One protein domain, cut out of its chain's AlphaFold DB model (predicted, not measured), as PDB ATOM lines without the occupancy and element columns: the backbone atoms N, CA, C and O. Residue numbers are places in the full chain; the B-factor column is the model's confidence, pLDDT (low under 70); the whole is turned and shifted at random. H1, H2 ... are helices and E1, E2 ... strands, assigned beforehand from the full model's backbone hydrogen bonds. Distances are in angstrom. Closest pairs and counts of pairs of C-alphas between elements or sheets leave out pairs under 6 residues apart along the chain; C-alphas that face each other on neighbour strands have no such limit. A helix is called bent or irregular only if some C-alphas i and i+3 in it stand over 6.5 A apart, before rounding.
ATOM      1  N   PHE A 200     -27.704  29.050 -41.274       94.69
ATOM      2  CA  PHE A 200     -26.630  28.220 -40.730       94.69
ATOM      3  C   PHE A 200     -26.673  28.252 -39.213       94.69
ATOM      4  O   PHE A 200     -26.171  29.182 -38.595       94.69
ATOM      5  N   CYS A 201     -27.294  27.256 -38.598       94.62
ATOM      6  CA  CYS A 201     -27.368  27.147 -37.149       94.62
ATOM      7  C   CYS A 201     -26.114  26.459 -36.604       94.62
ATOM      8  O   CYS A 201     -25.936  25.253 -36.779       94.62
ATOM      9  N   LEU A 202     -25.271  27.219 -35.913       92.81
ATOM     10  CA  LEU A 202     -24.077  26.714 -35.250       92.81
ATOM     11  C   LEU A 202     -24.432  26.187 -33.853       92.81
ATOM     12  O   LEU A 202     -25.131  26.849 -33.082       92.81
ATOM     13  N   ASP A 203     -23.958  24.987 -33.531       88.81
ATOM     14  CA  ASP A 203     -24.165  24.354 -32.231       88.81
ATOM     15  C   ASP A 203     -23.377  25.076 -31.132       88.81
ATOM     16  O   ASP A 203     -22.146  25.019 -31.086       88.81
ATOM     17  N   SER A 204     -24.098  25.726 -30.214       88.00
ATOM     18  CA  SER A 204     -23.525  26.552 -29.149       88.00
ATOM     19  C   SER A 204     -22.613  25.798 -28.182       88.00
ATOM     20  O   SER A 204     -21.761  26.433 -27.566       88.00
ATOM     21  N   ARG A 205     -22.758  24.470 -28.042       83.62
ATOM     22  CA  ARG A 205     -21.935  23.660 -27.121       83.62
ATOM     23  C   ARG A 205     -20.454  23.703 -27.483       83.62
ATOM     24  O   ARG A 205     -19.599  23.636 -26.609       83.62
ATOM     25  N   HIS A 206     -20.152  23.850 -28.771       85.25
ATOM     26  CA  HIS A 206     -18.783  23.812 -29.281       85.25
ATOM     27  C   HIS A 206     -18.180  25.204 -29.489       85.25
ATOM     28  O   HIS A 206     -16.962  25.341 -29.573       85.25
ATOM     29  N   LEU A 207     -19.003  26.254 -29.531       88.12
ATOM     30  CA  LEU A 207     -18.528  27.608 -29.820       88.12
ATOM     31  C   LEU A 207     -17.730  28.215 -28.662       88.12
ATOM     32  O   LEU A 207     -16.832  29.015 -28.908       88.12
ATOM     33  N   GLY A 208     -18.020  27.832 -27.416       85.38
ATOM     34  CA  GLY A 208     -17.291  28.319 -26.240       85.38
ATOM     35  C   GLY A 208     -15.821  27.884 -26.203       85.38
ATOM     36  O   GLY A 208     -14.968  28.645 -25.749       85.38
ATOM     37  N   SER A 209     -15.519  26.697 -26.741       84.88
ATOM     38  CA  SER A 209     -14.166  26.123 -26.772       84.88
ATOM     39  C   SER A 209     -13.271  26.648 -27.897       84.88
ATOM     40  O   SER A 209     -12.093  26.303 -27.949       84.88
ATOM     41  N   LEU A 210     -13.811  27.441 -28.824       86.00
ATOM     42  CA  LEU A 210     -13.039  27.957 -29.950       86.00
ATOM     43  C   LEU A 210     -12.223  29.179 -29.537       86.00
ATOM     44  O   LEU A 210     -12.714  30.077 -28.849       86.00
ATOM     45  N   ASP A 211     -10.993  29.250 -30.043       87.56
ATOM     46  CA  ASP A 211     -10.167  30.449 -29.944       87.56
ATOM     47  C   ASP A 211     -10.585  31.469 -31.012       87.56
ATOM     48  O   ASP A 211      -9.919  31.679 -32.029       87.56
ATOM     49  N   TRP A 212     -11.730  32.111 -30.774       86.75
ATOM     50  CA  TRP A 212     -12.265  33.147 -31.657       86.75
ATOM     51  C   TRP A 212     -11.323  34.336 -31.818       86.75
ATOM     52  O   TRP A 212     -11.366  34.997 -32.850       86.75
ATOM     53  N   LEU A 213     -10.465  34.613 -30.830       84.69
ATOM     54  CA  LEU A 213      -9.465  35.670 -30.942       84.69
ATOM     55  C   LEU A 213      -8.416  35.300 -31.988       84.69
ATOM     56  O   LEU A 213      -8.071  36.129 -32.830       84.69
ATOM     57  N   GLN A 214      -7.916  34.065 -31.957       84.06
ATOM     58  CA  GLN A 214      -6.991  33.595 -32.976       84.06
ATOM     59  C   GLN A 214      -7.665  33.528 -34.347       84.06
ATOM     60  O   GLN A 214      -7.062  33.978 -35.315       84.06
ATOM     61  N   SER A 215      -8.911  33.054 -34.446       79.75
ATOM     62  CA  SER A 215      -9.651  33.072 -35.716       79.75
ATOM     63  C   SER A 215      -9.876  34.492 -36.236       79.75
ATOM     64  O   SER A 215      -9.681  34.735 -37.419       79.75
ATOM     65  N   LEU A 216     -10.189  35.456 -35.368       79.50
ATOM     66  CA  LEU A 216     -10.307  36.868 -35.732       79.50
ATOM     67  C   LEU A 216      -8.974  37.436 -36.240       79.50
ATOM     68  O   LEU A 216      -8.931  38.054 -37.301       79.50
ATOM     69  N   ARG A 217      -7.873  37.189 -35.520       81.00
ATOM     70  CA  ARG A 217      -6.522  37.599 -35.943       81.00
ATOM     71  C   ARG A 217      -6.153  36.988 -37.285       81.00
ATOM     72  O   ARG A 217      -5.647  37.696 -38.151       81.00
ATOM     73  N   SER A 218      -6.435  35.700 -37.455       73.88
ATOM     74  CA  SER A 218      -6.219  34.984 -38.704       73.88
ATOM     75  C   SER A 218      -7.072  35.567 -39.825       73.88
ATOM     76  O   SER A 218      -6.501  35.831 -40.865       73.88
ATOM     77  N   CYS A 219      -8.361  35.862 -39.620       69.00
ATOM     78  CA  CYS A 219      -9.237  36.507 -40.612       69.00
ATOM     79  C   CYS A 219      -8.753  37.891 -41.044       69.00
ATOM     80  O   CYS A 219      -8.840  38.231 -42.219       69.00
ATOM     81  N   ILE A 220      -8.258  38.695 -40.102       67.75
ATOM     82  CA  ILE A 220      -7.714  40.023 -40.409       67.75
ATOM     83  C   ILE A 220      -6.403  39.892 -41.200       67.75
ATOM     84  O   ILE A 220      -6.123  40.709 -42.071       67.75
ATOM     85  N   GLN A 221      -5.589  38.876 -40.896       62.06
ATOM     86  CA  GLN A 221      -4.282  38.673 -41.530       62.06
ATOM     87  C   GLN A 221      -4.337  37.856 -42.828       62.06
ATOM     88  O   GLN A 221      -3.429  37.966 -43.651       62.06
ATOM     89  N   ARG A 222      -5.338  36.990 -42.992       56.19
ATOM     90  CA  ARG A 222      -5.489  36.003 -44.065       56.19
ATOM     91  C   ARG A 222      -6.975  35.756 -44.322       56.19
ATOM     92  O   ARG A 222      -7.738  35.530 -43.388       56.19
ATOM     93  N   SER A 223      -7.373  35.705 -45.588       52.38
ATOM     94  CA  SER A 223      -8.705  35.252 -45.998       52.38
ATOM     95  C   SER A 223      -8.948  33.833 -45.473       52.38
ATOM     96  O   SER A 223      -8.436  32.870 -46.039       52.38
ATOM     97  N   ILE A 224      -9.679  33.673 -44.363       52.81
ATOM     98  CA  ILE A 224     -10.123  32.343 -43.928       52.81
ATOM     99  C   ILE A 224     -11.178  31.880 -44.942       52.81
ATOM    100  O   ILE A 224     -12.185  32.574 -45.085       52.81
ATOM    101  N   PRO A 225     -10.982  30.741 -45.633       51.97
ATOM    102  CA  PRO A 225     -11.865  30.305 -46.721       51.97
ATOM    103  C   PRO A 225     -13.310  30.047 -46.260       51.97
ATOM    104  O   PRO A 225     -14.255  30.277 -47.011       51.97
ATOM    105  N   ASP A 226     -13.496  29.657 -44.998       58.56
ATOM    106  CA  ASP A 226     -14.811  29.273 -44.471       58.56
ATOM    107  C   ASP A 226     -15.631  30.487 -44.003       58.56
ATOM    108  O   ASP A 226     -16.855  30.507 -44.126       58.56
ATOM    109  N   PHE A 227     -14.951  31.536 -43.529       58.78
ATOM    110  CA  PHE A 227     -15.536  32.811 -43.101       58.78
ATOM    111  C   PHE A 227     -14.777  33.965 -43.762       58.78
ATOM    112  O   PHE A 227     -14.088  34.716 -43.063       58.78
ATOM    113  N   PRO A 228     -14.831  34.105 -45.096       52.62
ATOM    114  CA  PRO A 228     -14.057  35.121 -45.767       52.62
ATOM    115  C   PRO A 228     -14.597  36.484 -45.341       52.62
ATOM    116  O   PRO A 228     -15.675  36.932 -45.724       52.62
ATOM    117  N   ALA A 229     -13.825  37.102 -44.455       46.78
ATOM    118  CA  ALA A 229     -13.952  38.476 -44.007       46.78
ATOM    119  C   ALA A 229     -13.288  39.448 -44.989       46.78
ATOM    120  O   ALA A 229     -13.391  40.662 -44.825       46.78
ATOM    121  N   CYS A 230     -12.573  38.928 -45.986       47.97
ATOM    122  CA  CYS A 230     -11.793  39.752 -46.881       47.97
ATOM    123  C   CYS A 230     -12.716  40.326 -47.938       47.97
ATOM    124  O   CYS A 230     -13.191  39.661 -48.851       47.97
ATOM    125  N   ILE A 231     -13.023  41.587 -47.715       53.38
ATOM    126  CA  ILE A 231     -13.479  42.478 -48.742       53.38
ATOM    127  C   ILE A 231     -12.227  42.807 -49.552       53.38
ATOM    128  O   ILE A 231     -11.326  43.463 -49.028       53.38
ATOM    129  N   GLU A 232     -12.123  42.315 -50.780       56.19
ATOM    130  CA  GLU A 232     -11.119  42.871 -51.680       56.19
ATOM    131  C   GLU A 232     -11.613  44.257 -52.098       56.19
ATOM    132  O   GLU A 232     -12.761  44.440 -52.522       56.19
ATOM    133  N   GLU A 233     -10.774  45.265 -51.864       55.53
ATOM    134  CA  GLU A 233     -11.000  46.603 -52.392       55.53
ATOM    135  C   GLU A 233     -10.898  46.466 -53.912       55.53
ATOM    136  O   GLU A 233      -9.822  46.187 -54.442       55.53
ATOM    137  N   SER A 234     -12.029  46.546 -54.617       64.31
ATOM    138  CA  SER A 234     -11.994  46.497 -56.074       64.31
ATOM    139  C   SER A 234     -11.202  47.689 -56.602       64.31
ATOM    140  O   SER A 234     -11.107  48.726 -55.943       64.31
ATOM    141  N   GLU A 235     -10.680  47.575 -57.822       72.69
ATOM    142  CA  GLU A 235      -9.972  48.679 -58.492       72.69
ATOM    143  C   GLU A 235     -10.810  49.974 -58.559       72.69
ATOM    144  O   GLU A 235     -10.259  51.073 -58.607       72.69
ATOM    145  N   ASP A 236     -12.140  49.858 -58.472       76.44
ATOM    146  CA  ASP A 236     -13.096  50.971 -58.466       76.44
ATOM    147  C   ASP A 236     -13.359  51.559 -57.059       76.44
ATOM    148  O   ASP A 236     -14.249  52.395 -56.885       76.44
ATOM    149  N   GLY A 237     -12.639  51.104 -56.026       72.38
ATOM    150  CA  GLY A 237     -12.907  51.425 -54.617       72.38
ATOM    151  C   GLY A 237     -14.192  50.778 -54.082       72.38
ATOM    152  O   GLY A 237     -14.716  51.169 -53.035       72.38
ATOM    153  N   GLY A 238     -14.738  49.812 -54.827       63.91
ATOM    154  CA  GLY A 238     -15.921  49.047 -54.477       63.91
ATOM    155  C   GLY A 238     -15.548  47.845 -53.619       63.91
ATOM    156  O   GLY A 238     -14.824  46.951 -54.028       63.91
ATOM    157  N   TRP A 239     -16.080  47.794 -52.413       60.25
ATOM    158  CA  TRP A 239     -15.899  46.674 -51.500       60.25
ATOM    159  C   TRP A 239     -16.710  45.449 -51.969       60.25
ATOM    160  O   TRP A 239     -17.917  45.390 -51.714       60.25
ATOM    161  N   LEU A 240     -16.079  44.478 -52.642       61.09
ATOM    162  CA  LEU A 240     -16.714  43.212 -53.037       61.09
ATOM    163  C   LEU A 240     -16.561  42.186 -51.910       61.09
ATOM    164  O   LEU A 240     -15.461  41.917 -51.436       61.09
ATOM    165  N   ALA A 241     -17.682  41.641 -51.437       62.03
ATOM    166  CA  ALA A 241     -17.651  40.576 -50.444       62.03
ATOM    167  C   ALA A 241     -17.144  39.294 -51.109       62.03
ATOM    168  O   ALA A 241     -17.753  38.833 -52.074       62.03
ATOM    169  N   ASN A 242     -16.065  38.714 -50.582       66.94
ATOM    170  CA  ASN A 242     -15.605  37.421 -51.064       66.94
ATOM    171  C   ASN A 242     -16.708  36.365 -50.890       66.94
ATOM    172  O   ASN A 242     -17.382  36.336 -49.846       66.94
ATOM    173  N   PRO A 243     -16.898  35.498 -51.897       66.50
ATOM    174  CA  PRO A 243     -17.861  34.423 -51.793       66.50
ATOM    175  C   PRO A 243     -17.495  33.529 -50.618       66.50
ATOM    176  O   PRO A 243     -16.324  33.309 -50.317       66.50
ATOM    177  N   SER A 244     -18.508  32.982 -49.958       81.88
ATOM    178  CA  SER A 244     -18.343  32.018 -48.875       81.88
ATOM    179  C   SER A 244     -19.324  30.884 -49.063       81.88
ATOM    180  O   SER A 244     -20.467  31.108 -49.465       81.88
ATOM    181  N   PHE A 245     -18.935  29.680 -48.657       84.31
ATOM    182  CA  PHE A 245     -19.915  28.624 -48.471       84.31
ATOM    183  C   PHE A 245     -20.988  29.075 -47.468       84.31
ATOM    184  O   PHE A 245     -22.178  28.913 -47.716       84.31
ATOM    185  N   LEU A 246     -20.595  29.734 -46.374       83.50
ATOM    186  CA  LEU A 246     -21.535  30.261 -45.394       83.50
ATOM    187  C   LEU A 246     -22.316  31.454 -45.955       83.50
ATOM    188  O   LEU A 246     -21.756  32.507 -46.264       83.50
ATOM    189  N   GLY A 247     -23.637  31.288 -46.014       88.56
ATOM    190  CA  GLY A 247     -24.586  32.338 -46.373       88.56
ATOM    191  C   GLY A 247     -24.597  33.531 -45.405       88.56
ATOM    192  O   GLY A 247     -23.947  33.513 -44.354       88.56
ATOM    193  N   PRO A 248     -25.395  34.576 -45.690       91.06
ATOM    194  CA  PRO A 248     -25.461  35.782 -44.874       91.06
ATOM    195  C   PRO A 248     -26.187  35.571 -43.537       91.06
ATOM    196  O   PRO A 248     -26.145  36.459 -42.688       91.06
ATOM    197  N   ASN A 249     -26.865  34.437 -43.332       94.69
ATOM    198  CA  ASN A 249     -27.672  34.158 -42.145       94.69
ATOM    199  C   ASN A 249     -27.018  33.077 -41.282       94.69
ATOM    200  O   ASN A 249     -27.111  31.887 -41.583       94.69
ATOM    201  N   ILE A 250     -26.432  33.485 -40.162       95.44
ATOM    202  CA  ILE A 250     -25.880  32.572 -39.161       95.44
ATOM    203  C   ILE A 250     -26.790  32.606 -37.944       95.44
ATOM    204  O   ILE A 250     -27.120  33.675 -37.449       95.44
ATOM    205  N   ALA A 251     -27.206  31.447 -37.456       96.19
ATOM    206  CA  ALA A 251     -27.907  31.312 -36.196       96.19
ATOM    207  C   ALA A 251     -27.000  30.732 -35.121       96.19
ATOM    208  O   ALA A 251     -26.228  29.810 -35.364       96.19
ATOM    209  N   ILE A 252     -27.190  31.227 -33.909       94.25
ATOM    210  CA  ILE A 252     -26.742  30.588 -32.685       94.25
ATOM    211  C   ILE A 252     -27.937  30.414 -31.768       94.25
ATOM    212  O   ILE A 252     -28.911  31.170 -31.792       94.25
ATOM    213  N   GLU A 253     -27.880  29.377 -30.958       91.75
ATOM    214  CA  GLU A 253     -28.936  29.111 -30.005       91.75
ATOM    215  C   GLU A 253     -28.710  29.959 -28.774       91.75
ATOM    216  O   GLU A 253     -27.640  29.935 -28.169       91.75
ATOM    217  N   TYR A 254     -29.719  30.746 -28.435       91.50
ATOM    218  CA  TYR A 254     -29.647  31.611 -27.285       91.50
ATOM    219  C   TYR A 254     -29.760  30.787 -26.006       91.50
ATOM    220  O   TYR A 254     -30.717  30.030 -25.828       91.50
ATOM    221  N   ASP A 255     -28.818  31.000 -25.093       85.62
ATOM    222  CA  ASP A 255     -28.874  30.466 -23.741       85.62
ATOM    223  C   ASP A 255     -28.693  31.625 -22.747       85.62
ATOM    224  O   ASP A 255     -27.764  32.418 -22.906       85.62
ATOM    225  N   PRO A 256     -29.549  31.763 -21.720       84.50
ATOM    226  CA  PRO A 256     -29.408  32.812 -20.713       84.50
ATOM    227  C   PRO A 256     -28.051  32.827 -19.999       84.50
ATOM    228  O   PRO A 256     -27.656  33.885 -19.522       84.50
ATOM    229  N   SER A 257     -27.307  31.712 -19.952       80.25
ATOM    230  CA  SER A 257     -25.938  31.676 -19.395       80.25
ATOM    231  C   SER A 257     -24.961  32.549 -20.154       80.25
ATOM    232  O   SER A 257     -23.971  32.998 -19.578       80.25
ATOM    233  N   MET A 258     -25.286  32.898 -21.401       85.06
ATOM    234  CA  MET A 258     -24.604  33.958 -22.127       85.06
ATOM    235  C   MET A 258     -24.680  35.307 -21.396       85.06
ATOM    236  O   MET A 258     -24.052  36.236 -21.855       85.06
ATOM    237  N   PHE A 259     -25.417  35.474 -20.291       77.75
ATOM    238  CA  PHE A 259     -25.442  36.699 -19.480       77.75
ATOM    239  C   PHE A 259     -24.667  36.598 -18.173       77.75
ATOM    240  O   PHE A 259     -24.489  37.627 -17.520       77.75
ATOM    241  N   ASP A 260     -24.217  35.408 -17.773       77.12
ATOM    242  CA  ASP A 260     -23.702  35.164 -16.418       77.12
ATOM    243  C   ASP A 260     -22.541  36.095 -16.050       77.12
ATOM    244  O   ASP A 260     -22.368  36.439 -14.884       77.12
ATOM    245  N   GLN A 261     -21.763  36.523 -17.046       75.31
ATOM    246  CA  GLN A 261     -20.611  37.411 -16.873       75.31
ATOM    247  C   GLN A 261     -20.949  38.904 -17.051       75.31
ATOM    248  O   GLN A 261     -20.152  39.755 -16.668       75.31
ATOM    249  N   TRP A 262     -22.119  39.237 -17.607       76.06
ATOM    250  CA  TRP A 262     -22.567  40.619 -17.834       76.06
ATOM    251  C   TRP A 262     -23.550  41.125 -16.776       76.06
ATOM    252  O   TRP A 262     -23.662  42.337 -16.573       76.06
ATOM    253  N   LEU A 263     -24.300  40.232 -16.128       74.69
ATOM    254  CA  LEU A 263     -25.247  40.619 -15.089       74.69
ATOM    255  C   LEU A 263     -24.524  40.750 -13.741       74.69
ATOM    256  O   LEU A 263     -23.860  39.808 -13.309       74.69
ATOM    257  N   PRO A 264     -24.656  41.888 -13.038       65.06
ATOM    258  CA  PRO A 264     -24.069  42.039 -11.716       65.06
ATOM    259  C   PRO A 264     -24.707  41.044 -10.733       65.06
ATOM    260  O   PRO A 264     -25.883  41.166 -10.401       65.06
ATOM    261  N   GLY A 265     -23.900  40.063 -10.308       61.56
ATOM    262  CA  GLY A 265     -23.994  39.250  -9.090       61.56
ATOM    263  C   GLY A 265     -25.386  38.801  -8.647       61.56
ATOM    264  O   GLY A 265     -26.097  39.570  -8.012       61.56
ATOM    265  N   THR A 266     -25.734  37.533  -8.918       58.31
ATOM    266  CA  THR A 266     -26.526  36.611  -8.051       58.31
ATOM    267  C   THR A 266     -27.124  35.438  -8.824       58.31
ATOM    268  O   THR A 266     -27.586  34.492  -8.201       58.31
ATOM    269  N   THR A 267     -27.131  35.445 -10.160       59.84
ATOM    270  CA  THR A 267     -27.685  34.319 -10.928       59.84
ATOM    271  C   THR A 267     -26.666  33.809 -11.930       59.84
ATOM    272  O   THR A 267     -26.148  34.584 -12.725       59.84
ATOM    273  N   HIS A 268     -26.389  32.510 -11.866       67.19
ATOM    274  CA  HIS A 268     -25.730  31.780 -12.934       67.19
ATOM    275  C   HIS A 268     -26.803  30.955 -13.643       67.19
ATOM    276  O   HIS A 268     -27.663  30.373 -12.991       67.19
ATOM    277  N   PHE A 269     -26.789  30.916 -14.963       68.62
ATOM    278  CA  PHE A 269     -27.594  30.003 -15.773       68.62
ATOM    279  C   PHE A 269     -26.715  28.902 -16.375       68.62
ATOM    280  O   PHE A 269     -27.140  28.217 -17.300       68.62
ATOM    281  N   ARG A 270     -25.481  28.755 -15.876       64.88
ATOM    282  CA  ARG A 270     -24.447  27.903 -16.455       64.88
ATOM    283  C   ARG A 270     -24.922  26.471 -16.684       64.88
ATOM    284  O   ARG A 270     -25.085  25.689 -15.750       64.88
ATOM    285  N   ARG A 271     -25.014  26.121 -17.961       67.50
ATOM    286  CA  ARG A 271     -25.042  24.743 -18.427       67.50
ATOM    287  C   ARG A 271     -23.621  24.167 -18.382       67.50
ATOM    288  O   ARG A 271     -22.715  24.791 -18.935       67.50
ATOM    289  N   PRO A 272     -23.384  23.009 -17.742       65.62
ATOM    290  CA  PRO A 272     -22.046  22.423 -17.661       65.62
ATOM    291  C   PRO A 272     -21.432  22.113 -19.031       65.62
ATOM    292  O   PRO A 272     -20.217  22.118 -19.163       65.62
ATOM    293  N   ASP A 273     -22.274  21.846 -20.036       67.38
ATOM    294  CA  ASP A 273     -21.881  21.508 -21.406       67.38
ATOM    295  C   ASP A 273     -21.676  22.728 -22.316       67.38
ATOM    296  O   ASP A 273     -21.270  22.567 -23.465       67.38
ATOM    297  N   VAL A 274     -21.965  23.942 -21.834       72.25
ATOM    298  CA  VAL A 274     -21.858  25.170 -22.625       72.25
ATOM    299  C   VAL A 274     -20.959  26.165 -21.898       72.25
ATOM    300  O   VAL A 274     -21.384  26.913 -21.018       72.25
ATOM    301  N   GLU A 275     -19.685  26.186 -22.278       74.56
ATOM    302  CA  GLU A 275     -18.681  27.059 -21.668       74.56
ATOM    303  C   GLU A 275     -18.583  28.404 -22.392       74.56
ATOM    304  O   GLU A 275     -17.579  28.727 -23.024       74.56
ATOM    305  N   TRP A 276     -19.638  29.218 -22.311       81.25
ATOM    306  CA  TRP A 276     -19.556  30.586 -22.815       81.25
ATOM    307  C   TRP A 276     -18.687  31.456 -21.905       81.25
ATOM    308  O   TRP A 276     -18.971  31.645 -20.722       81.25
ATOM    309  N   ASN A 277     -17.648  32.041 -22.495       82.88
ATOM    310  CA  ASN A 277     -16.927  33.175 -21.934       82.88
ATOM    311  C   ASN A 277     -17.374  34.459 -22.650       82.88
ATOM    312  O   ASN A 277     -17.513  34.462 -23.877       82.88
ATOM    313  N   VAL A 278     -17.570  35.540 -21.887       83.25
ATOM    314  CA  VAL A 278     -17.892  36.889 -22.378       83.25
ATOM    315  C   VAL A 278     -16.996  37.304 -23.544       83.25
ATOM    316  O   VAL A 278     -17.472  37.817 -24.556       83.25
ATOM    317  N   MET A 279     -15.702  37.004 -23.425       84.94
ATOM    318  CA  MET A 279     -14.682  37.329 -24.412       84.94
ATOM    319  C   MET A 279     -14.852  36.496 -25.679       84.94
ATOM    320  O   MET A 279     -14.818  37.054 -26.771       84.94
ATOM    321  N   CYS A 280     -15.088  35.184 -25.557       87.06
ATOM    322  CA  CYS A 280     -15.303  34.309 -26.714       87.06
ATOM    323  C   CYS A 280     -16.532  34.745 -27.515       87.06
ATOM    324  O   CYS A 280     -16.457  34.876 -28.734       87.06
ATOM    325  N   LEU A 281     -17.646  35.031 -26.833       88.69
ATOM    326  CA  LEU A 281     -18.854  35.527 -27.488       88.69
ATOM    327  C   LEU A 281     -18.610  36.904 -28.123       88.69
ATOM    328  O   LEU A 281     -19.000  37.116 -29.266       88.69
ATOM    329  N   GLY A 282     -17.907  37.812 -27.441       88.25
ATOM    330  CA  GLY A 282     -17.513  39.111 -27.996       88.25
ATOM    331  C   GLY A 282     -16.694  38.993 -29.286       88.25
ATOM    332  O   GLY A 282     -17.059  39.595 -30.293       88.25
ATOM    333  N   PHE A 283     -15.639  38.172 -29.297       88.06
ATOM    334  CA  PHE A 283     -14.801  37.962 -30.483       88.06
ATOM    335  C   PHE A 283     -15.537  37.253 -31.619       88.06
ATOM    336  O   PHE A 283     -15.362  37.622 -32.778       88.06
ATOM    337  N   MET A 284     -16.394  36.275 -31.310       90.50
ATOM    338  CA  MET A 284     -17.250  35.638 -32.312       90.50
ATOM    339  C   MET A 284     -18.177  36.664 -32.969       90.50
ATOM    340  O   MET A 284     -18.323  36.681 -34.190       90.50
ATOM    341  N   MET A 285     -18.804  37.529 -32.170       89.69
ATOM    342  CA  MET A 285     -19.685  38.577 -32.680       89.69
ATOM    343  C   MET A 285     -18.901  39.584 -33.525       89.69
ATOM    344  O   MET A 285     -19.351  39.909 -34.615       89.69
ATOM    345  N   GLU A 286     -17.718  40.018 -33.090       86.69
ATOM    346  CA  GLU A 286     -16.827  40.883 -33.881       86.69
ATOM    347  C   GLU A 286     -16.500  40.247 -35.236       86.69
ATOM    348  O   GLU A 286     -16.726  40.840 -36.291       86.69
ATOM    349  N   LEU A 287     -16.077  38.985 -35.230       86.81
ATOM    350  CA  LEU A 287     -15.742  38.269 -36.450       86.81
ATOM    351  C   LEU A 287     -16.947  38.121 -37.392       86.81
ATOM    352  O   LEU A 287     -16.877  38.492 -38.562       86.81
ATOM    353  N   LEU A 288     -18.059  37.572 -36.904       88.31
ATOM    354  CA  LEU A 288     -19.196  37.222 -37.755       88.31
ATOM    355  C   LEU A 288     -20.020  38.450 -38.161       88.31
ATOM    356  O   LEU A 288     -20.420  38.577 -39.319       88.31
ATOM    357  N   HIS A 289     -20.286  39.358 -37.221       88.62
ATOM    358  CA  HIS A 289     -21.110  40.536 -37.470       88.62
ATOM    359  C   HIS A 289     -20.300  41.660 -38.111       88.62
ATOM    360  O   HIS A 289     -20.715  42.174 -39.149       88.62
ATOM    361  N   HIS A 290     -19.190  42.089 -37.502       85.00
ATOM    362  CA  HIS A 290     -18.458  43.262 -37.980       85.00
ATOM    363  C   HIS A 290     -17.675  42.925 -39.256       85.00
ATOM    364  O   HIS A 290     -17.954  43.502 -40.309       85.00
ATOM    365  N   HIS A 291     -16.801  41.918 -39.195       82.62
ATOM    366  CA  HIS A 291     -15.900  41.586 -40.301       82.62
ATOM    367  C   HIS A 291     -16.566  40.790 -41.433       82.62
ATOM    368  O   HIS A 291     -16.561  41.231 -42.578       82.62
ATOM    369  N   ALA A 292     -17.215  39.659 -41.138       83.94
ATOM    370  CA  ALA A 292     -17.877  38.829 -42.157       83.94
ATOM    371  C   ALA A 292     -19.246  39.381 -42.606       83.94
ATOM    372  O   ALA A 292     -19.930  38.817 -43.466       83.94
ATOM    373  N   ARG A 293     -19.669  40.497 -42.004       86.50
ATOM    374  CA  ARG A 293     -20.899  41.227 -42.309       86.50
ATOM    375  C   ARG A 293     -22.191  40.396 -42.254       86.50
ATOM    376  O   ARG A 293     -23.178  40.755 -42.901       86.50
ATOM    377  N   ARG A 294     -22.223  39.325 -41.461       90.25
ATOM    378  CA  ARG A 294     -23.347  38.383 -41.385       90.25
ATOM    379  C   ARG A 294     -24.477  38.900 -40.494       90.25
ATOM    380  O   ARG A 294     -24.275  39.675 -39.558       90.25
ATOM    381  N   THR A 295     -25.686  38.440 -40.791       93.75
ATOM    382  CA  THR A 295     -26.826  38.526 -39.878       93.75
ATOM    383  C   THR A 295     -26.717  37.390 -38.874       93.75
ATOM    384  O   THR A 295     -26.713  36.223 -39.264       93.75
ATOM    385  N   ILE A 296     -26.640  37.742 -37.592       95.19
ATOM    386  CA  ILE A 296     -26.579  36.791 -36.486       95.19
ATOM    387  C   ILE A 296     -27.967  36.688 -35.859       95.19
ATOM    388  O   ILE A 296     -28.506  37.645 -35.296       95.19
ATOM    389  N   TRP A 297     -28.541  35.501 -35.960       97.19
ATOM    390  CA  TRP A 297     -29.841  35.141 -35.434       97.19
ATOM    391  C   TRP A 297     -29.680  34.406 -34.106       97.19
ATOM    392  O   TRP A 297     -29.008  33.386 -34.024       97.19
ATOM    393  N   PHE A 298     -30.338  34.888 -33.064       96.00
ATOM    394  CA  PHE A 298     -30.409  34.226 -31.769       96.00
ATOM    395  C   PHE A 298     -31.711  33.436 -31.692       96.00
ATOM    396  O   PHE A 298     -32.796  34.022 -31.690       96.00
ATOM    397  N   ILE A 299     -31.620  32.110 -31.660       95.56
ATOM    398  CA  ILE A 299     -32.789  31.235 -31.546       95.56
ATOM    399  C   ILE A 299     -33.136  31.071 -30.069       95.56
ATOM    400  O   ILE A 299     -32.417  30.384 -29.346       95.56
ATOM    401  N   ASP A 300     -34.253  31.647 -29.628       93.94
ATOM    402  CA  ASP A 300     -34.775  31.446 -28.276       93.94
ATOM    403  C   ASP A 300     -35.949  30.459 -28.303       93.94
ATOM    404  O   ASP A 300     -37.066  30.769 -28.725       93.94
ATOM    405  N   TYR A 301     -35.697  29.241 -27.825       91.75
ATOM    406  CA  TYR A 301     -36.697  28.173 -27.761       91.75
ATOM    407  C   TYR A 301     -37.792  28.415 -26.722       91.75
ATOM    408  O   TYR A 301     -38.797  27.701 -26.740       91.75
ATOM    409  N   ARG A 302     -37.607  29.388 -25.827       90.75
ATOM    410  CA  ARG A 302     -38.575  29.777 -24.797       90.75
ATOM    411  C   ARG A 302     -39.546  30.823 -25.322       90.75
ATOM    412  O   ARG A 302     -40.611  31.002 -24.747       90.75
ATOM    413  N   LEU A 303     -39.200  31.515 -26.404       93.12
ATOM    414  CA  LEU A 303     -40.053  32.547 -26.966       93.12
ATOM    415  C   LEU A 303     -41.273  31.903 -27.642       93.12
ATOM    416  O   LEU A 303     -41.149  31.110 -28.579       93.12
ATOM    417  N   ARG A 304     -42.466  32.224 -27.142       92.62
ATOM    418  CA  ARG A 304     -43.760  31.705 -27.605       92.62
ATOM    419  C   ARG A 304     -44.645  32.846 -28.072       92.62
ATOM    420  O   ARG A 304     -44.671  33.901 -27.449       92.62
ATOM    421  N   SER A 305     -45.380  32.630 -29.158       92.25
ATOM    422  CA  SER A 305     -46.392  33.593 -29.595       92.25
ATOM    423  C   SER A 305     -47.610  33.520 -28.674       92.25
ATOM    424  O   SER A 305     -48.010  32.425 -28.271       92.25
ATOM    425  N   LEU A 306     -48.196  34.672 -28.347       91.81
ATOM    426  CA  LEU A 306     -49.466  34.754 -27.619       91.81
ATOM    427  C   LEU A 306     -50.667  34.356 -28.483       91.81
ATOM    428  O   LEU A 306     -51.672  33.902 -27.944       91.81
ATOM    429  N   ASP A 307     -50.562  34.506 -29.805       89.00
ATOM    430  CA  ASP A 307     -51.583  34.068 -30.752       89.00
ATOM    431  C   ASP A 307     -51.171  32.698 -31.339       89.00
ATOM    432  O   ASP A 307     -50.266  32.615 -32.178       89.00
ATOM    433  N   PRO A 308     -51.803  31.586 -30.915       78.12
ATOM    434  CA  PRO A 308     -51.475  30.258 -31.428       78.12
ATOM    435  C   PRO A 308     -51.797  30.111 -32.922       78.12
ATOM    436  O   PRO A 308     -51.136  29.322 -33.614       78.12
ATOM    437  N   ASP A 309     -52.747  30.897 -33.437       80.25
ATOM    438  CA  ASP A 309     -53.166  30.897 -34.838       80.25
ATOM    439  C   ASP A 309     -52.296  31.791 -35.718       80.25
ATOM    440  O   ASP A 309     -52.352  31.666 -36.946       80.25
ATOM    441  N   TYR A 310     -51.461  32.638 -35.110       73.12
ATOM    442  CA  TYR A 310     -50.523  33.511 -35.808       73.12
ATOM    443  C   TYR A 310     -49.686  32.713 -36.808       73.12
ATOM    444  O   TYR A 310     -49.776  32.949 -38.007       73.12
ATOM    445  N   ALA A 311     -48.998  31.660 -36.352       67.06
ATOM    446  CA  ALA A 311     -48.209  30.826 -37.263       67.06
ATOM    447  C   ALA A 311     -49.041  29.786 -38.035       67.06
ATOM    448  O   ALA A 311     -48.587  29.273 -39.053       67.06
ATOM    449  N   SER A 312     -50.257  29.448 -37.589       70.38
ATOM    450  CA  SER A 312     -51.119  28.495 -38.313       70.38
ATOM    451  C   SER A 312     -51.558  29.061 -39.666       70.38
ATOM    452  O   SER A 312     -51.574  28.339 -40.662       70.38
ATOM    453  N   ARG A 313     -51.846  30.370 -39.720       70.31
ATOM    454  CA  ARG A 313     -52.118  31.086 -40.977       70.31
ATOM    455  C   ARG A 313     -50.902  31.096 -41.913       70.31
ATOM    456  O   ARG A 313     -51.072  31.055 -43.127       70.31
ATOM    457  N   GLU A 314     -49.696  31.075 -41.354       62.47
ATOM    458  CA  GLU A 314     -48.422  31.124 -42.087       62.47
ATOM    459  C   GLU A 314     -47.962  29.758 -42.613       62.47
ATOM    460  O   GLU A 314     -47.360  29.663 -43.681       62.47
ATOM    461  N   ILE A 315     -48.246  28.672 -41.884       62.56
ATOM    462  CA  ILE A 315     -47.915  27.307 -42.327       62.56
ATOM    463  C   ILE A 315     -48.631  26.981 -43.643       62.56
ATOM    464  O   ILE A 315     -48.054  26.318 -44.503       62.56
ATOM    465  N   LEU A 316     -49.865  27.461 -43.807       63.97
ATOM    466  CA  LEU A 316     -50.696  27.153 -44.967       63.97
ATOM    467  C   LEU A 316     -50.320  27.948 -46.224       63.97
ATOM    468  O   LEU A 316     -50.580  27.461 -47.321       63.97
ATOM    469  N   SER A 317     -49.716  29.137 -46.097       67.06
ATOM    470  CA  SER A 317     -49.365  29.950 -47.271       67.06
ATOM    471  C   SER A 317     -48.104  29.459 -47.985       67.06
ATOM    472  O   SER A 317     -47.933  29.722 -49.171       67.06
ATOM    473  N   GLY A 318     -47.211  28.754 -47.283       66.12
ATOM    474  CA  GLY A 318     -45.939  28.278 -47.839       66.12
ATOM    475  C   GLY A 318     -44.912  29.384 -48.131       66.12
ATOM    476  O   GLY A 318     -43.793  29.077 -48.537       66.12
ATOM    477  N   GLU A 319     -45.236  30.655 -47.884       70.12
ATOM    478  CA  GLU A 319     -44.339  31.785 -48.143       70.12
ATOM    479  C   GLU A 319     -43.191  31.839 -47.106       70.12
ATOM    480  O   GLU A 319     -43.347  31.456 -45.940       70.12
ATOM    481  N   SER A 320     -41.989  32.270 -47.514       63.91
ATOM    482  CA  SER A 320     -40.844  32.508 -46.598       63.91
ATOM    483  C   SER A 320     -40.818  33.894 -45.976       63.91
ATOM    484  O   SER A 320     -40.010  34.142 -45.078       63.91
ATOM    485  N   VAL A 321     -41.650  34.792 -46.485       70.12
ATOM    486  CA  VAL A 321     -41.676  36.186 -46.085       70.12
ATOM    487  C   VAL A 321     -43.098  36.539 -45.713       70.12
ATOM    488  O   VAL A 321     -43.990  36.503 -46.552       70.12
ATOM    489  N   LEU A 322     -43.298  36.887 -44.447       65.38
ATOM    490  CA  LEU A 322     -44.573  37.410 -43.987       65.38
ATOM    491  C   LEU A 322     -44.521  38.929 -44.000       65.38
ATOM    492  O   LEU A 322     -43.654  39.505 -43.349       65.38
ATOM    493  N   ARG A 323     -45.494  39.578 -44.636       71.44
ATOM    494  CA  ARG A 323     -45.782  40.981 -44.330       71.44
ATOM    495  C   ARG A 323     -46.574  41.035 -43.032       71.44
ATOM    496  O   ARG A 323     -47.730  40.616 -43.007       71.44
ATOM    497  N   SER A 324     -45.968  41.515 -41.948       64.56
ATOM    498  CA  SER A 324     -46.737  41.795 -40.737       64.56
ATOM    499  C   SER A 324     -47.768  42.897 -40.980       64.56
ATOM    500  O   SER A 324     -47.763  43.579 -42.003       64.56
ATOM    501  N   SER A 325     -48.679  43.076 -40.023       66.38
ATOM    502  CA  SER A 325     -49.704  44.127 -40.053       66.38
ATOM    503  C   SER A 325     -49.138  45.547 -40.213       66.38
ATOM    504  O   SER A 325     -49.860  46.447 -40.620       66.38
ATOM    505  N   ASP A 326     -47.858  45.744 -39.891       65.19
ATOM    506  CA  ASP A 326     -47.091  46.981 -40.080       65.19
ATOM    507  C   ASP A 326     -46.476  47.119 -41.492       65.19
ATOM    508  O   ASP A 326     -45.771  48.085 -41.771       65.19
ATOM    509  N   GLY A 327     -46.713  46.151 -42.382       76.81
ATOM    510  CA  GLY A 327     -46.157  46.089 -43.731       76.81
ATOM    511  C   GLY A 327     -44.704  45.618 -43.803       76.81
ATOM    512  O   GLY A 327     -44.176  45.495 -44.908       76.81
ATOM    513  N   GLN A 328     -44.050  45.332 -42.674       76.94
ATOM    514  CA  GLN A 328     -42.673  44.862 -42.688       76.94
ATOM    515  C   GLN A 328     -42.579  43.360 -42.937       76.94
ATOM    516  O   GLN A 328     -43.347  42.561 -42.410       76.94
ATOM    517  N   GLU A 329     -41.554  42.972 -43.680       86.62
ATOM    518  CA  GLU A 329     -41.232  41.577 -43.928       86.62
ATOM    519  C   GLU A 329     -40.616  40.920 -42.678       86.62
ATOM    520  O   GLU A 329     -39.813  41.539 -41.968       86.62
ATOM    521  N   ARG A 330     -41.022  39.681 -42.379       89.69
ATOM    522  CA  ARG A 330     -40.409  38.804 -41.370       89.69
ATOM    523  C   ARG A 330     -39.760  37.616 -42.037       89.69
ATOM    524  O   ARG A 330     -40.353  37.003 -42.926       89.69
ATOM    525  N   ALA A 331     -38.585  37.252 -41.546       92.81
ATOM    526  CA  ALA A 331     -37.950  36.013 -41.944       92.81
ATOM    527  C   ALA A 331     -38.631  34.803 -41.288       92.81
ATOM    528  O   ALA A 331     -38.816  34.764 -40.068       92.81
ATOM    529  N   ILE A 332     -38.953  33.800 -42.106       92.75
ATOM    530  CA  ILE A 332     -39.377  32.477 -41.650       92.75
ATOM    531  C   ILE A 332     -38.409  31.443 -42.211       92.75
ATOM    532  O   ILE A 332     -38.276  31.311 -43.429       92.75
ATOM    533  N   PHE A 333     -37.772  30.687 -41.320       94.25
ATOM    534  CA  PHE A 333     -36.905  29.565 -41.665       94.25
ATOM    535  C   PHE A 333     -37.555  28.248 -41.248       94.25
ATOM    536  O   PHE A 333     -38.251  28.178 -40.235       94.25
ATOM    537  N   ARG A 334     -37.351  27.190 -42.031       92.31
ATOM    538  CA  ARG A 334     -37.985  25.885 -41.815       92.31
ATOM    539  C   ARG A 334     -36.936  24.778 -41.738       92.31
ATOM    540  O   ARG A 334     -36.022  24.718 -42.556       92.31
ATOM    541  N   SER A 335     -37.081  23.900 -40.759       91.31
ATOM    542  CA  SER A 335     -36.419  22.597 -40.717       91.31
ATOM    543  C   SER A 335     -37.459  21.489 -40.890       91.31
ATOM    544  O   SER A 335     -38.657  21.750 -41.013       91.31
ATOM    545  N   ASN A 336     -37.023  20.230 -40.846       86.62
ATOM    546  CA  ASN A 336     -37.934  19.085 -40.938       86.62
ATOM    547  C   ASN A 336     -38.916  18.989 -39.758       86.62
ATOM    548  O   ASN A 336     -39.970  18.357 -39.861       86.62
ATOM    549  N   LYS A 337     -38.564  19.575 -38.608       89.19
ATOM    550  CA  LYS A 337     -39.341  19.466 -37.364       89.19
ATOM    551  C   LYS A 337     -39.829  20.808 -36.840       89.19
ATOM    552  O   LYS A 337     -40.827  20.832 -36.115       89.19
ATOM    553  N   PHE A 338     -39.157  21.897 -37.196       91.44
ATOM    554  CA  PHE A 338     -39.380  23.202 -36.598       91.44
ATOM    555  C   PHE A 338     -39.564  24.296 -37.642       91.44
ATOM    556  O   PHE A 338     -39.086  24.228 -38.773       91.44
ATOM    557  N   MET A 339     -40.250  25.339 -37.206       92.62
ATOM    558  CA  MET A 339     -40.358  26.619 -37.871       92.62
ATOM    559  C   MET A 339     -39.744  27.674 -36.957       92.62
ATOM    560  O   MET A 339     -40.022  27.709 -35.756       92.62
ATOM    561  N   PHE A 340     -38.921  28.532 -37.542       94.62
ATOM    562  CA  PHE A 340     -38.241  29.620 -36.863       94.62
ATOM    563  C   PHE A 340     -38.766  30.934 -37.418       94.62
ATOM    564  O   PHE A 340     -38.661  31.184 -38.619       94.62
ATOM    565  N   ILE A 341     -39.349  31.751 -36.550       94.38
ATOM    566  CA  ILE A 341     -40.062  32.971 -36.930       94.38
ATOM    567  C   ILE A 341     -39.338  34.158 -36.314       94.38
ATOM    568  O   ILE A 341     -39.061  34.160 -35.114       94.38
ATOM    569  N   GLU A 342     -39.047  35.175 -37.120       95.44
ATOM    570  CA  GLU A 342     -38.448  36.411 -36.628       95.44
ATOM    571  C   GLU A 342     -39.355  37.122 -35.617       95.44
ATOM    572  O   GLU A 342     -40.464  37.583 -35.928       95.44
ATOM    573  N   ALA A 343     -38.829  37.269 -34.405       94.25
ATOM    574  CA  ALA A 343     -39.391  38.118 -33.376       94.25
ATOM    575  C   ALA A 343     -38.663  39.465 -33.419       94.25
ATOM    576  O   ALA A 343     -37.442  39.528 -33.250       94.25
ATOM    577  N   LYS A 344     -39.405  40.552 -33.653       92.75
ATOM    578  CA  LYS A 344     -38.839  41.904 -33.647       92.75
ATOM    579  C   LYS A 344     -38.993  42.526 -32.259       92.75
ATOM    580  O   LYS A 344     -39.941  42.185 -31.549       92.75
ATOM    581  N   PRO A 345     -38.107  43.462 -31.878       90.38
ATOM    582  CA  PRO A 345     -38.215  44.167 -30.603       90.38
ATOM    583  C   PRO A 345     -39.573  44.853 -30.393       90.38
ATOM    584  O   PRO A 345     -40.074  44.874 -29.269       90.38
ATOM    585  N   ASP A 346     -40.170  45.369 -31.470       89.56
ATOM    586  CA  ASP A 346     -41.442  46.101 -31.434       89.56
ATOM    587  C   ASP A 346     -42.659  45.193 -31.189       89.56
ATOM    588  O   ASP A 346     -43.718  45.683 -30.817       89.56
ATOM    589  N   ASP A 347     -42.509  43.872 -31.334       88.62
ATOM    590  CA  ASP A 347     -43.578  42.896 -31.091       88.62
ATOM    591  C   ASP A 347     -43.499  42.264 -29.706       88.62
ATOM    592  O   ASP A 347     -44.021  41.168 -29.498       88.62
ATOM    593  N   ARG A 348     -42.797  42.881 -28.753       86.50
ATOM    594  CA  ARG A 348     -42.607  42.289 -27.420       86.50
ATOM    595  C   ARG A 348     -43.936  41.924 -26.746       86.50
ATOM    596  O   ARG A 348     -43.970  40.991 -25.959       86.50
ATOM    597  N   ASP A 349     -45.013  42.631 -27.066       90.00
ATOM    598  CA  ASP A 349     -46.376  42.384 -26.594       90.00
ATOM    599  C   ASP A 349     -47.081  41.198 -27.272       90.00
ATOM    600  O   ASP A 349     -48.138  40.794 -26.802       90.00
ATOM    601  N   LYS A 350     -46.518  40.630 -28.347       91.25
ATOM    602  CA  LYS A 350     -47.029  39.448 -29.071       91.25
ATOM    603  C   LYS A 350     -46.313  38.155 -28.689       91.25
ATOM    604  O   LYS A 350     -46.745  37.072 -29.092       91.25
ATOM    605  N   TRP A 351     -45.223  38.261 -27.934       92.88
ATOM    606  CA  TRP A 351     -44.417  37.129 -27.502       92.88
ATOM    607  C   TRP A 351     -44.341  37.075 -25.979       92.88
ATOM    608  O   TRP A 351     -44.229  38.096 -25.309       92.88
ATOM    609  N   TYR A 352     -44.345  35.872 -25.423       92.94
ATOM    610  CA  TYR A 352     -44.025  35.640 -24.020       92.94
ATOM    611  C   TYR A 352     -42.884  34.636 -23.905       92.94
ATOM    612  O   TYR A 352     -42.634  33.843 -24.814       92.94
ATOM    613  N   ILE A 353     -42.165  34.691 -22.787       91.38
ATOM    614  CA  ILE A 353     -41.100  33.738 -22.484       91.38
ATOM    615  C   ILE A 353     -41.712  32.620 -21.653       91.38
ATOM    616  O   ILE A 353     -42.188  32.842 -20.542       91.38
ATOM    617  N   ASP A 354     -41.705  31.416 -22.206       90.19
ATOM    618  CA  ASP A 354     -42.096  30.201 -21.515       90.19
ATOM    619  C   ASP A 354     -40.990  29.781 -20.543       90.19
ATOM    620  O   ASP A 354     -39.976  29.191 -20.920       90.19
ATOM    621  N   THR A 355     -41.188  30.120 -19.273       84.81
ATOM    622  CA  THR A 355     -40.293  29.747 -18.175       84.81
ATOM    623  C   THR A 355     -40.744  28.470 -17.471       84.81
ATOM    624  O   THR A 355     -40.205  28.154 -16.419       84.81
ATOM    625  N   SER A 356     -41.734  27.731 -17.991       82.12
ATOM    626  CA  SER A 356     -42.295  26.559 -17.295       82.12
ATOM    627  C   SER A 356     -41.273  25.440 -17.062       82.12
ATOM    628  O   SER A 356     -41.397  24.689 -16.099       82.12
ATOM    629  N   GLY A 357     -40.239  25.362 -17.904       72.06
ATOM    630  CA  GLY A 357     -39.105  24.448 -17.742       72.06
ATOM    631  C   GLY A 357     -37.943  24.990 -16.901       72.06
ATOM    632  O   GLY A 357     -36.909  24.335 -16.848       72.06
ATOM    633  N   TYR A 358     -38.073  26.175 -16.293       69.38
ATOM    634  CA  TYR A 358     -36.988  26.858 -15.588       69.38
ATOM    635  C   TYR A 358     -37.386  27.176 -14.148       69.38
ATOM    636  O   TYR A 358     -38.342  27.905 -13.896       69.38
ATOM    637  N   GLU A 359     -36.596  26.699 -13.188       63.16
ATOM    638  CA  GLU A 359     -36.806  27.004 -11.767       63.16
ATOM    639  C   GLU A 359     -36.341  28.429 -11.389       63.16
ATOM    640  O   GLU A 359     -36.651  28.929 -10.307       63.16
ATOM    641  N   SER A 360     -35.611  29.120 -12.276       60.09
ATOM    642  CA  SER A 360     -34.906  30.372 -11.976       60.09
ATOM    643  C   SER A 360     -35.568  31.634 -12.556       60.09
ATOM    644  O   SER A 360     -36.017  31.680 -13.701       60.09
ATOM    645  N   ARG A 361     -35.563  32.730 -11.775       57.34
ATOM    646  CA  ARG A 361     -36.132  34.035 -12.180       57.34
ATOM    647  C   ARG A 361     -35.439  34.684 -13.378       57.34
ATOM    648  O   ARG A 361     -36.099  35.405 -14.121       57.34
ATOM    649  N   GLY A 362     -34.141  34.472 -13.589       56.16
ATOM    650  CA  GLY A 362     -33.472  35.088 -14.741       56.16
ATOM    651  C   GLY A 362     -33.646  34.337 -16.062       56.16
ATOM    652  O   GLY A 362     -33.172  34.805 -17.091       56.16
ATOM    653  N   ALA A 363     -34.485  33.295 -16.087       61.31
ATOM    654  CA  ALA A 363     -35.119  32.846 -17.321       61.31
ATOM    655  C   ALA A 363     -35.934  33.964 -18.018       61.31
ATOM    656  O   ALA A 363     -36.286  33.823 -19.182       61.31
ATOM    657  N   MET A 364     -36.197  35.098 -17.362       75.81
ATOM    658  CA  MET A 364     -36.960  36.219 -17.923       75.81
ATOM    659  C   MET A 364     -36.202  37.092 -18.932       75.81
ATOM    660  O   MET A 364     -36.844  37.935 -19.553       75.81
ATOM    661  N   TYR A 365     -34.881  36.954 -19.109       84.44
ATOM    662  CA  TYR A 365     -34.148  37.809 -20.053       84.44
ATOM    663  C   TYR A 365     -34.276  37.279 -21.493       84.44
ATOM    664  O   TYR A 365     -33.761  36.189 -21.787       84.44
ATOM    665  N   PRO A 366     -34.957  38.008 -22.401       87.25
ATOM    666  CA  PRO A 366     -34.952  37.690 -23.817       87.25
ATOM    667  C   PRO A 366     -33.644  38.157 -24.477       87.25
ATOM    668  O   PRO A 366     -33.006  39.102 -23.996       87.25
ATOM    669  N   PRO A 367     -33.315  37.625 -25.665       87.94
ATOM    670  CA  PRO A 367     -32.169  38.085 -26.447       87.94
ATOM    671  C   PRO A 367     -32.212  39.585 -26.783       87.94
ATOM    672  O   PRO A 367     -31.180  40.220 -26.953       87.94
ATOM    673  N   PHE A 368     -33.389  40.214 -26.820       90.50
ATOM    674  CA  PHE A 368     -33.483  41.666 -27.027       90.50
ATOM    675  C   PHE A 368     -32.791  42.474 -25.924       90.50
ATOM    676  O   PHE A 368     -32.177  43.507 -26.197       90.50
ATOM    677  N   ASP A 369     -32.888  42.011 -24.676       88.38
ATOM    678  CA  ASP A 369     -32.234  42.669 -23.550       88.38
ATOM    679  C   ASP A 369     -30.717  42.372 -23.560       88.38
ATOM    680  O   ASP A 369     -29.934  43.237 -23.166       88.38
ATOM    681  N   PHE A 370     -30.291  41.237 -24.143       86.31
ATOM    682  CA  PHE A 370     -28.876  40.935 -24.426       86.31
ATOM    683  C   PHE A 370     -28.254  41.999 -25.323       86.31
ATOM    684  O   PHE A 370     -27.217  42.573 -24.999       86.31
ATOM    685  N   PHE A 371     -28.918  42.318 -26.436       88.56
ATOM    686  CA  PHE A 371     -28.395  43.267 -27.418       88.56
ATOM    687  C   PHE A 371     -28.219  44.661 -26.817       88.56
ATOM    688  O   PHE A 371     -27.247  45.351 -27.111       88.56
ATOM    689  N   ARG A 372     -29.122  45.061 -25.913       86.62
ATOM    690  CA  ARG A 372     -29.009  46.327 -25.173       86.62
ATOM    691  C   ARG A 372     -27.822  46.339 -24.216       86.62
ATOM    692  O   ARG A 372     -27.218  47.391 -24.033       86.62
ATOM    693  N   LEU A 373     -27.511  45.209 -23.586       84.25
ATOM    694  CA  LEU A 373     -26.350  45.097 -22.707       84.25
ATOM    695  C   LEU A 373     -25.046  45.082 -23.499       84.25
ATOM    696  O   LEU A 373     -24.144  45.835 -23.142       84.25
ATOM    697  N   LEU A 374     -24.982  44.348 -24.614       81.31
ATOM    698  CA  LEU A 374     -23.860  44.432 -25.554       81.31
ATOM    699  C   LEU A 374     -23.618  45.880 -26.005       81.31
ATOM    700  O   LEU A 374     -22.476  46.325 -26.039       81.31
ATOM    701  N   ALA A 375     -24.692  46.640 -26.238       80.62
ATOM    702  CA  ALA A 375     -24.604  48.049 -26.611       80.62
ATOM    703  C   ALA A 375     -24.042  48.974 -25.541       80.62
ATOM    704  O   ALA A 375     -23.378  49.960 -25.850       80.62
ATOM    705  N   ARG A 376     -24.359  48.697 -24.277       79.69
ATOM    706  CA  ARG A 376     -23.961  49.538 -23.142       79.69
ATOM    707  C   ARG A 376     -22.615  49.143 -22.562       79.69
ATOM    708  O   ARG A 376     -21.970  49.983 -21.947       79.69
ATOM    709  N   GLY A 377     -22.226  47.879 -22.722       68.94
ATOM    710  CA  GLY A 377     -21.110  47.252 -22.020       68.94
ATOM    711  C   GLY A 377     -19.741  47.856 -22.312       68.94
ATOM    712  O   GLY A 377     -18.788  47.482 -21.642       68.94
ATOM    713  N   GLY A 378     -19.618  48.781 -23.270       56.50
ATOM    714  CA  GLY A 378     -18.404  49.580 -23.429       56.50
ATOM    715  C   GLY A 378     -17.151  48.761 -23.731       56.50
ATOM    716  O   GLY A 378     -16.052  49.291 -23.615       56.50
ATOM    717  N   TYR A 379     -17.292  47.504 -24.170       61.09
ATOM    718  CA  TYR A 379     -16.166  46.671 -24.600       61.09
ATOM    719  C   TYR A 379     -15.457  47.220 -25.851       61.09
ATOM    720  O   TYR A 379     -14.540  46.573 -26.339       61.09
ATOM    721  N   GLY A 380     -15.847  48.405 -26.346       52.59
ATOM    722  CA  GLY A 380     -15.027  49.342 -27.128       52.59
ATOM    723  C   GLY A 380     -14.593  48.892 -28.520       52.59
ATOM    724  O   GLY A 380     -14.098  49.709 -29.282       52.59
ATOM    725  N   ILE A 381     -14.765  47.615 -28.843       57.44
ATOM    726  CA  ILE A 381     -14.296  46.995 -30.081       57.44
ATOM    727  C   ILE A 381     -15.470  46.846 -31.051       57.44
ATOM    728  O   ILE A 381     -15.366  47.193 -32.219       57.44
ATOM    729  N   LEU A 382     -16.629  46.448 -30.532       62.84
ATOM    730  CA  LEU A 382     -17.853  46.286 -31.302       62.84
ATOM    731  C   LEU A 382     -18.568  47.642 -31.467       62.84
ATOM    732  O   LEU A 382     -19.570  47.913 -30.801       62.84
ATOM    733  N   GLU A 383     -18.096  48.492 -32.386       62.31
ATOM    734  CA  GLU A 383     -18.959  49.498 -33.025       62.31
ATOM    735  C   GLU A 383     -19.964  48.747 -33.915       62.31
ATOM    736  O   GLU A 383     -19.828  48.605 -35.130       62.31
ATOM    737  N   ILE A 384     -20.969  48.146 -33.273       62.41
ATOM    738  CA  ILE A 384     -22.085  47.495 -33.956       62.41
ATOM    739  C   ILE A 384     -22.888  48.628 -34.576       62.41
ATOM    740  O   ILE A 384     -23.722  49.226 -33.898       62.41
ATOM    741  N   ASP A 385     -22.598  48.916 -35.842       54.50
ATOM    742  CA  ASP A 385     -23.105  50.015 -36.675       54.50
ATOM    743  C   ASP A 385     -24.624  49.903 -36.973       54.50
ATOM    744  O   ASP A 385     -25.127  49.929 -38.097       54.50
ATOM    745  N   GLY A 386     -25.398  49.701 -35.909       61.28
ATOM    746  CA  GLY A 386     -26.782  49.276 -35.894       61.28
ATOM    747  C   GLY A 386     -26.907  47.778 -35.628       61.28
ATOM    748  O   GLY A 386     -26.598  46.948 -36.477       61.28
ATOM    749  N   TYR A 387     -27.533  47.425 -34.502       76.12
ATOM    750  CA  TYR A 387     -28.058  46.093 -34.141       76.12
ATOM    751  C   TYR A 387     -29.010  45.468 -35.182       76.12
ATOM    752  O   TYR A 387     -29.648  44.460 -34.916       76.12
ATOM    753  N   ARG A 388     -29.133  46.046 -36.380       85.25
ATOM    754  CA  ARG A 388     -30.043  45.652 -37.462       85.25
ATOM    755  C   ARG A 388     -29.777  44.238 -37.987       85.25
ATOM    756  O   ARG A 388     -30.678  43.611 -38.550       85.25
ATOM    757  N   ARG A 389     -28.544  43.751 -37.817       90.81
ATOM    758  CA  ARG A 389     -28.116  42.390 -38.165       90.81
ATOM    759  C   ARG A 389     -28.089  41.439 -36.970       90.81
ATOM    760  O   ARG A 389     -27.834  40.260 -37.174       90.81
ATOM    761  N   LEU A 390     -28.372  41.917 -35.756       93.31
ATOM    762  CA  LEU A 390     -28.647  41.048 -34.615       93.31
ATOM    763  C   LEU A 390     -30.151  40.846 -34.527       93.31
ATOM    764  O   LEU A 390     -30.917  41.797 -34.369       93.31
ATOM    765  N   ARG A 391     -30.588  39.604 -34.686       95.56
ATOM    766  CA  ARG A 391     -32.007  39.275 -34.815       95.56
ATOM    767  C   ARG A 391     -32.375  38.112 -33.921       95.56
ATOM    768  O   ARG A 391     -31.506  37.391 -33.442       95.56
ATOM    769  N   VAL A 392     -33.669  37.933 -33.684       96.19
ATOM    770  CA  VAL A 392     -34.184  36.888 -32.796       96.19
ATOM    771  C   VAL A 392     -35.146  35.999 -33.558       96.19
ATOM    772  O   VAL A 392     -36.010  36.490 -34.282       96.19
ATOM    773  N   LEU A 393     -35.004  34.691 -33.374       96.81
ATOM    774  CA  LEU A 393     -35.922  33.686 -33.887       96.81
ATOM    775  C   LEU A 393     -36.632  33.002 -32.721       96.81
ATOM    776  O   LEU A 393     -35.991  32.434 -31.840       96.81
ATOM    777  N   ALA A 394     -37.961  33.013 -32.749       94.94
ATOM    778  CA  ALA A 394     -38.775  32.123 -31.937       94.94
ATOM    779  C   ALA A 394     -38.873  30.756 -32.622       94.94
ATOM    780  O   ALA A 394     -39.059  30.684 -33.838       94.94
ATOM    781  N   CYS A 395     -38.785  29.672 -31.851       93.62
ATOM    782  CA  CYS A 395     -38.918  28.312 -32.373       93.62
ATOM    783  C   CYS A 395     -40.310  27.731 -32.087       93.62
ATOM    784  O   CYS A 395     -40.809  27.787 -30.959       93.62
ATOM    785  N   ARG A 396     -40.916  27.116 -33.105       91.56
ATOM    786  CA  ARG A 396     -42.198  26.409 -33.031       91.56
ATOM    787  C   ARG A 396     -42.076  25.035 -33.682       91.56
ATOM    788  O   ARG A 396     -41.447  24.891 -34.723       91.56
ATOM    789  N   ALA A 397     -42.708  24.019 -33.101       90.94
ATOM    790  CA  ALA A 397     -42.815  22.714 -33.748       90.94
ATOM    791  C   ALA A 397     -43.821  22.733 -34.908       90.94
ATOM    792  O   ALA A 397     -44.874  23.367 -34.824       90.94
ATOM    793  N   MET A 398     -43.496  22.011 -35.978       88.69
ATOM    794  CA  MET A 398     -44.413  21.776 -37.094       88.69
ATOM    795  C   MET A 398     -45.645  20.970 -36.632       88.69
ATOM    796  O   MET A 398     -45.554  20.235 -35.645       88.69
TER     797      MET A 398
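This is residues 200 to 398 of the 429 residues of an uncharacterized protein of Fusarium sp. AF-4 (UniProt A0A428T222). A strongly twisted wall of seven strands runs through the model; H8 and H4 graze it, H4 at its E5 and E4 part, and H2 packs on H4 farther from the sheet. At one end of the long axis lies the small hairpin E2 and E3, far from the sheet; at the other lie H5 and E7, while the short pair E6 and E10 folds off beyond E5. Over the printed part's 199 residues the named elements come as E1 H1 H2 E2 E3 E4 H3 H4 E5 E6 H5 E7 E8 E9 H6 E10 H7 H8 E11, eight helices and eleven strands. The large sheet is mixed, ordered E1, E4, E5, E11, E9, E8, E7, and the class is mixed, helices and strands. The whole is compact, with a radius of gyration of the C-alphas of 17.9 A and spans of 52 by 44 by 30 A.

Find C-alpha 200 at (-26.630, 28.220, -40.730), where E1 begins and runs to residue 202. Next come H1, residues 204 to 207, and H2, residues 212 to 221, 13.8 A long. Then look for E2, 231 to 233, E3, 239 to 241, and E4, 249 to 253, 13.2 A. After H3, 256 to 259, go on to C-alpha 278 at (-17.892, 36.889, -22.378), where H4 starts its 18.6 A to residue 291. E5, 295 to 300, 15.7 A, runs on into E6, 303 to 305, at 81 degrees across a break of 2 residues. H5, 310 to 317, 12.1 A, leads to E7, 321 to 323, E8, 329 to 334, 16.2 A, and E9, 338 to 343, 15.3 A. H6, 345 to 350, is irregular, with C-alphas 346 and 349 7.8 A apart. E10, 351 to 353, H7, 361 to 364, and H8, 367 to 376, 14.5 A, follow. E11, 390 to 397, 23.2 A, ends at C-alpha 397, (-42.815, 22.714, -33.748).

Start at the edge strand E1, parallel to E4, with N 202 and O 251 2.8 A apart. E4 and E5 are parallel, N 252 and O 297 2.8 A; with H3 and H4 they form a strand-helix-strand unit, two parallel neighbours joined through helices, its crossover right-handed. E5 and E11 are parallel, N 298 and O 391 2.8 A. E11 and E9 are antiparallel, N 339 and O 396 2.8 A. E7, E8 and E9 form a meander, each strand the antiparallel neighbour of the one before; see N 330 and O 322, 2.8 A, and N 340 and O 333, 2.8 A. H8 only grazes the sheet with residues 367 to 371, H4 with 285 to 289 and H5 with 311 to 315; H1 only just is on it and only grazes it. H2 and H4 touch, C-alphas of Trp 212 and Phe 283 closest at 5.6 A, at a shallow tilt of 29 degrees, the same way. H3 and H7 are close but not clearly touching, Pro 256 and Ala 363 closest at 6.6 A between C-alphas. H6 is not on the sheet. E6 and E10 are antiparallel, N 304 and O 352 2.8 A, and so are E2 and E3, a hairpin, N 240 and O 232 3.3 A. Every O i to N i+4 pair is within hydrogen-bond range in H2, H4 and H8; H5 has 1 of 4, with 2 of 5 O i to N i+3 pairs, and H6 0 of 2, with 2 of 3; H1, H3 and H7 are too short for an O i to N i+4 pair.

The two C-alphas farthest apart, those of Glu 235 and Glu 359, stand 58.1 A from each other. The printed part has no cut. The links H3 to H4, 18 residues, and H8 to E11, 13 residues, are long. Mean pLDDT of the printed part is 79.0; 59 residues are under 70, among them 219 to 234, 264 to 273 and 377 to 386.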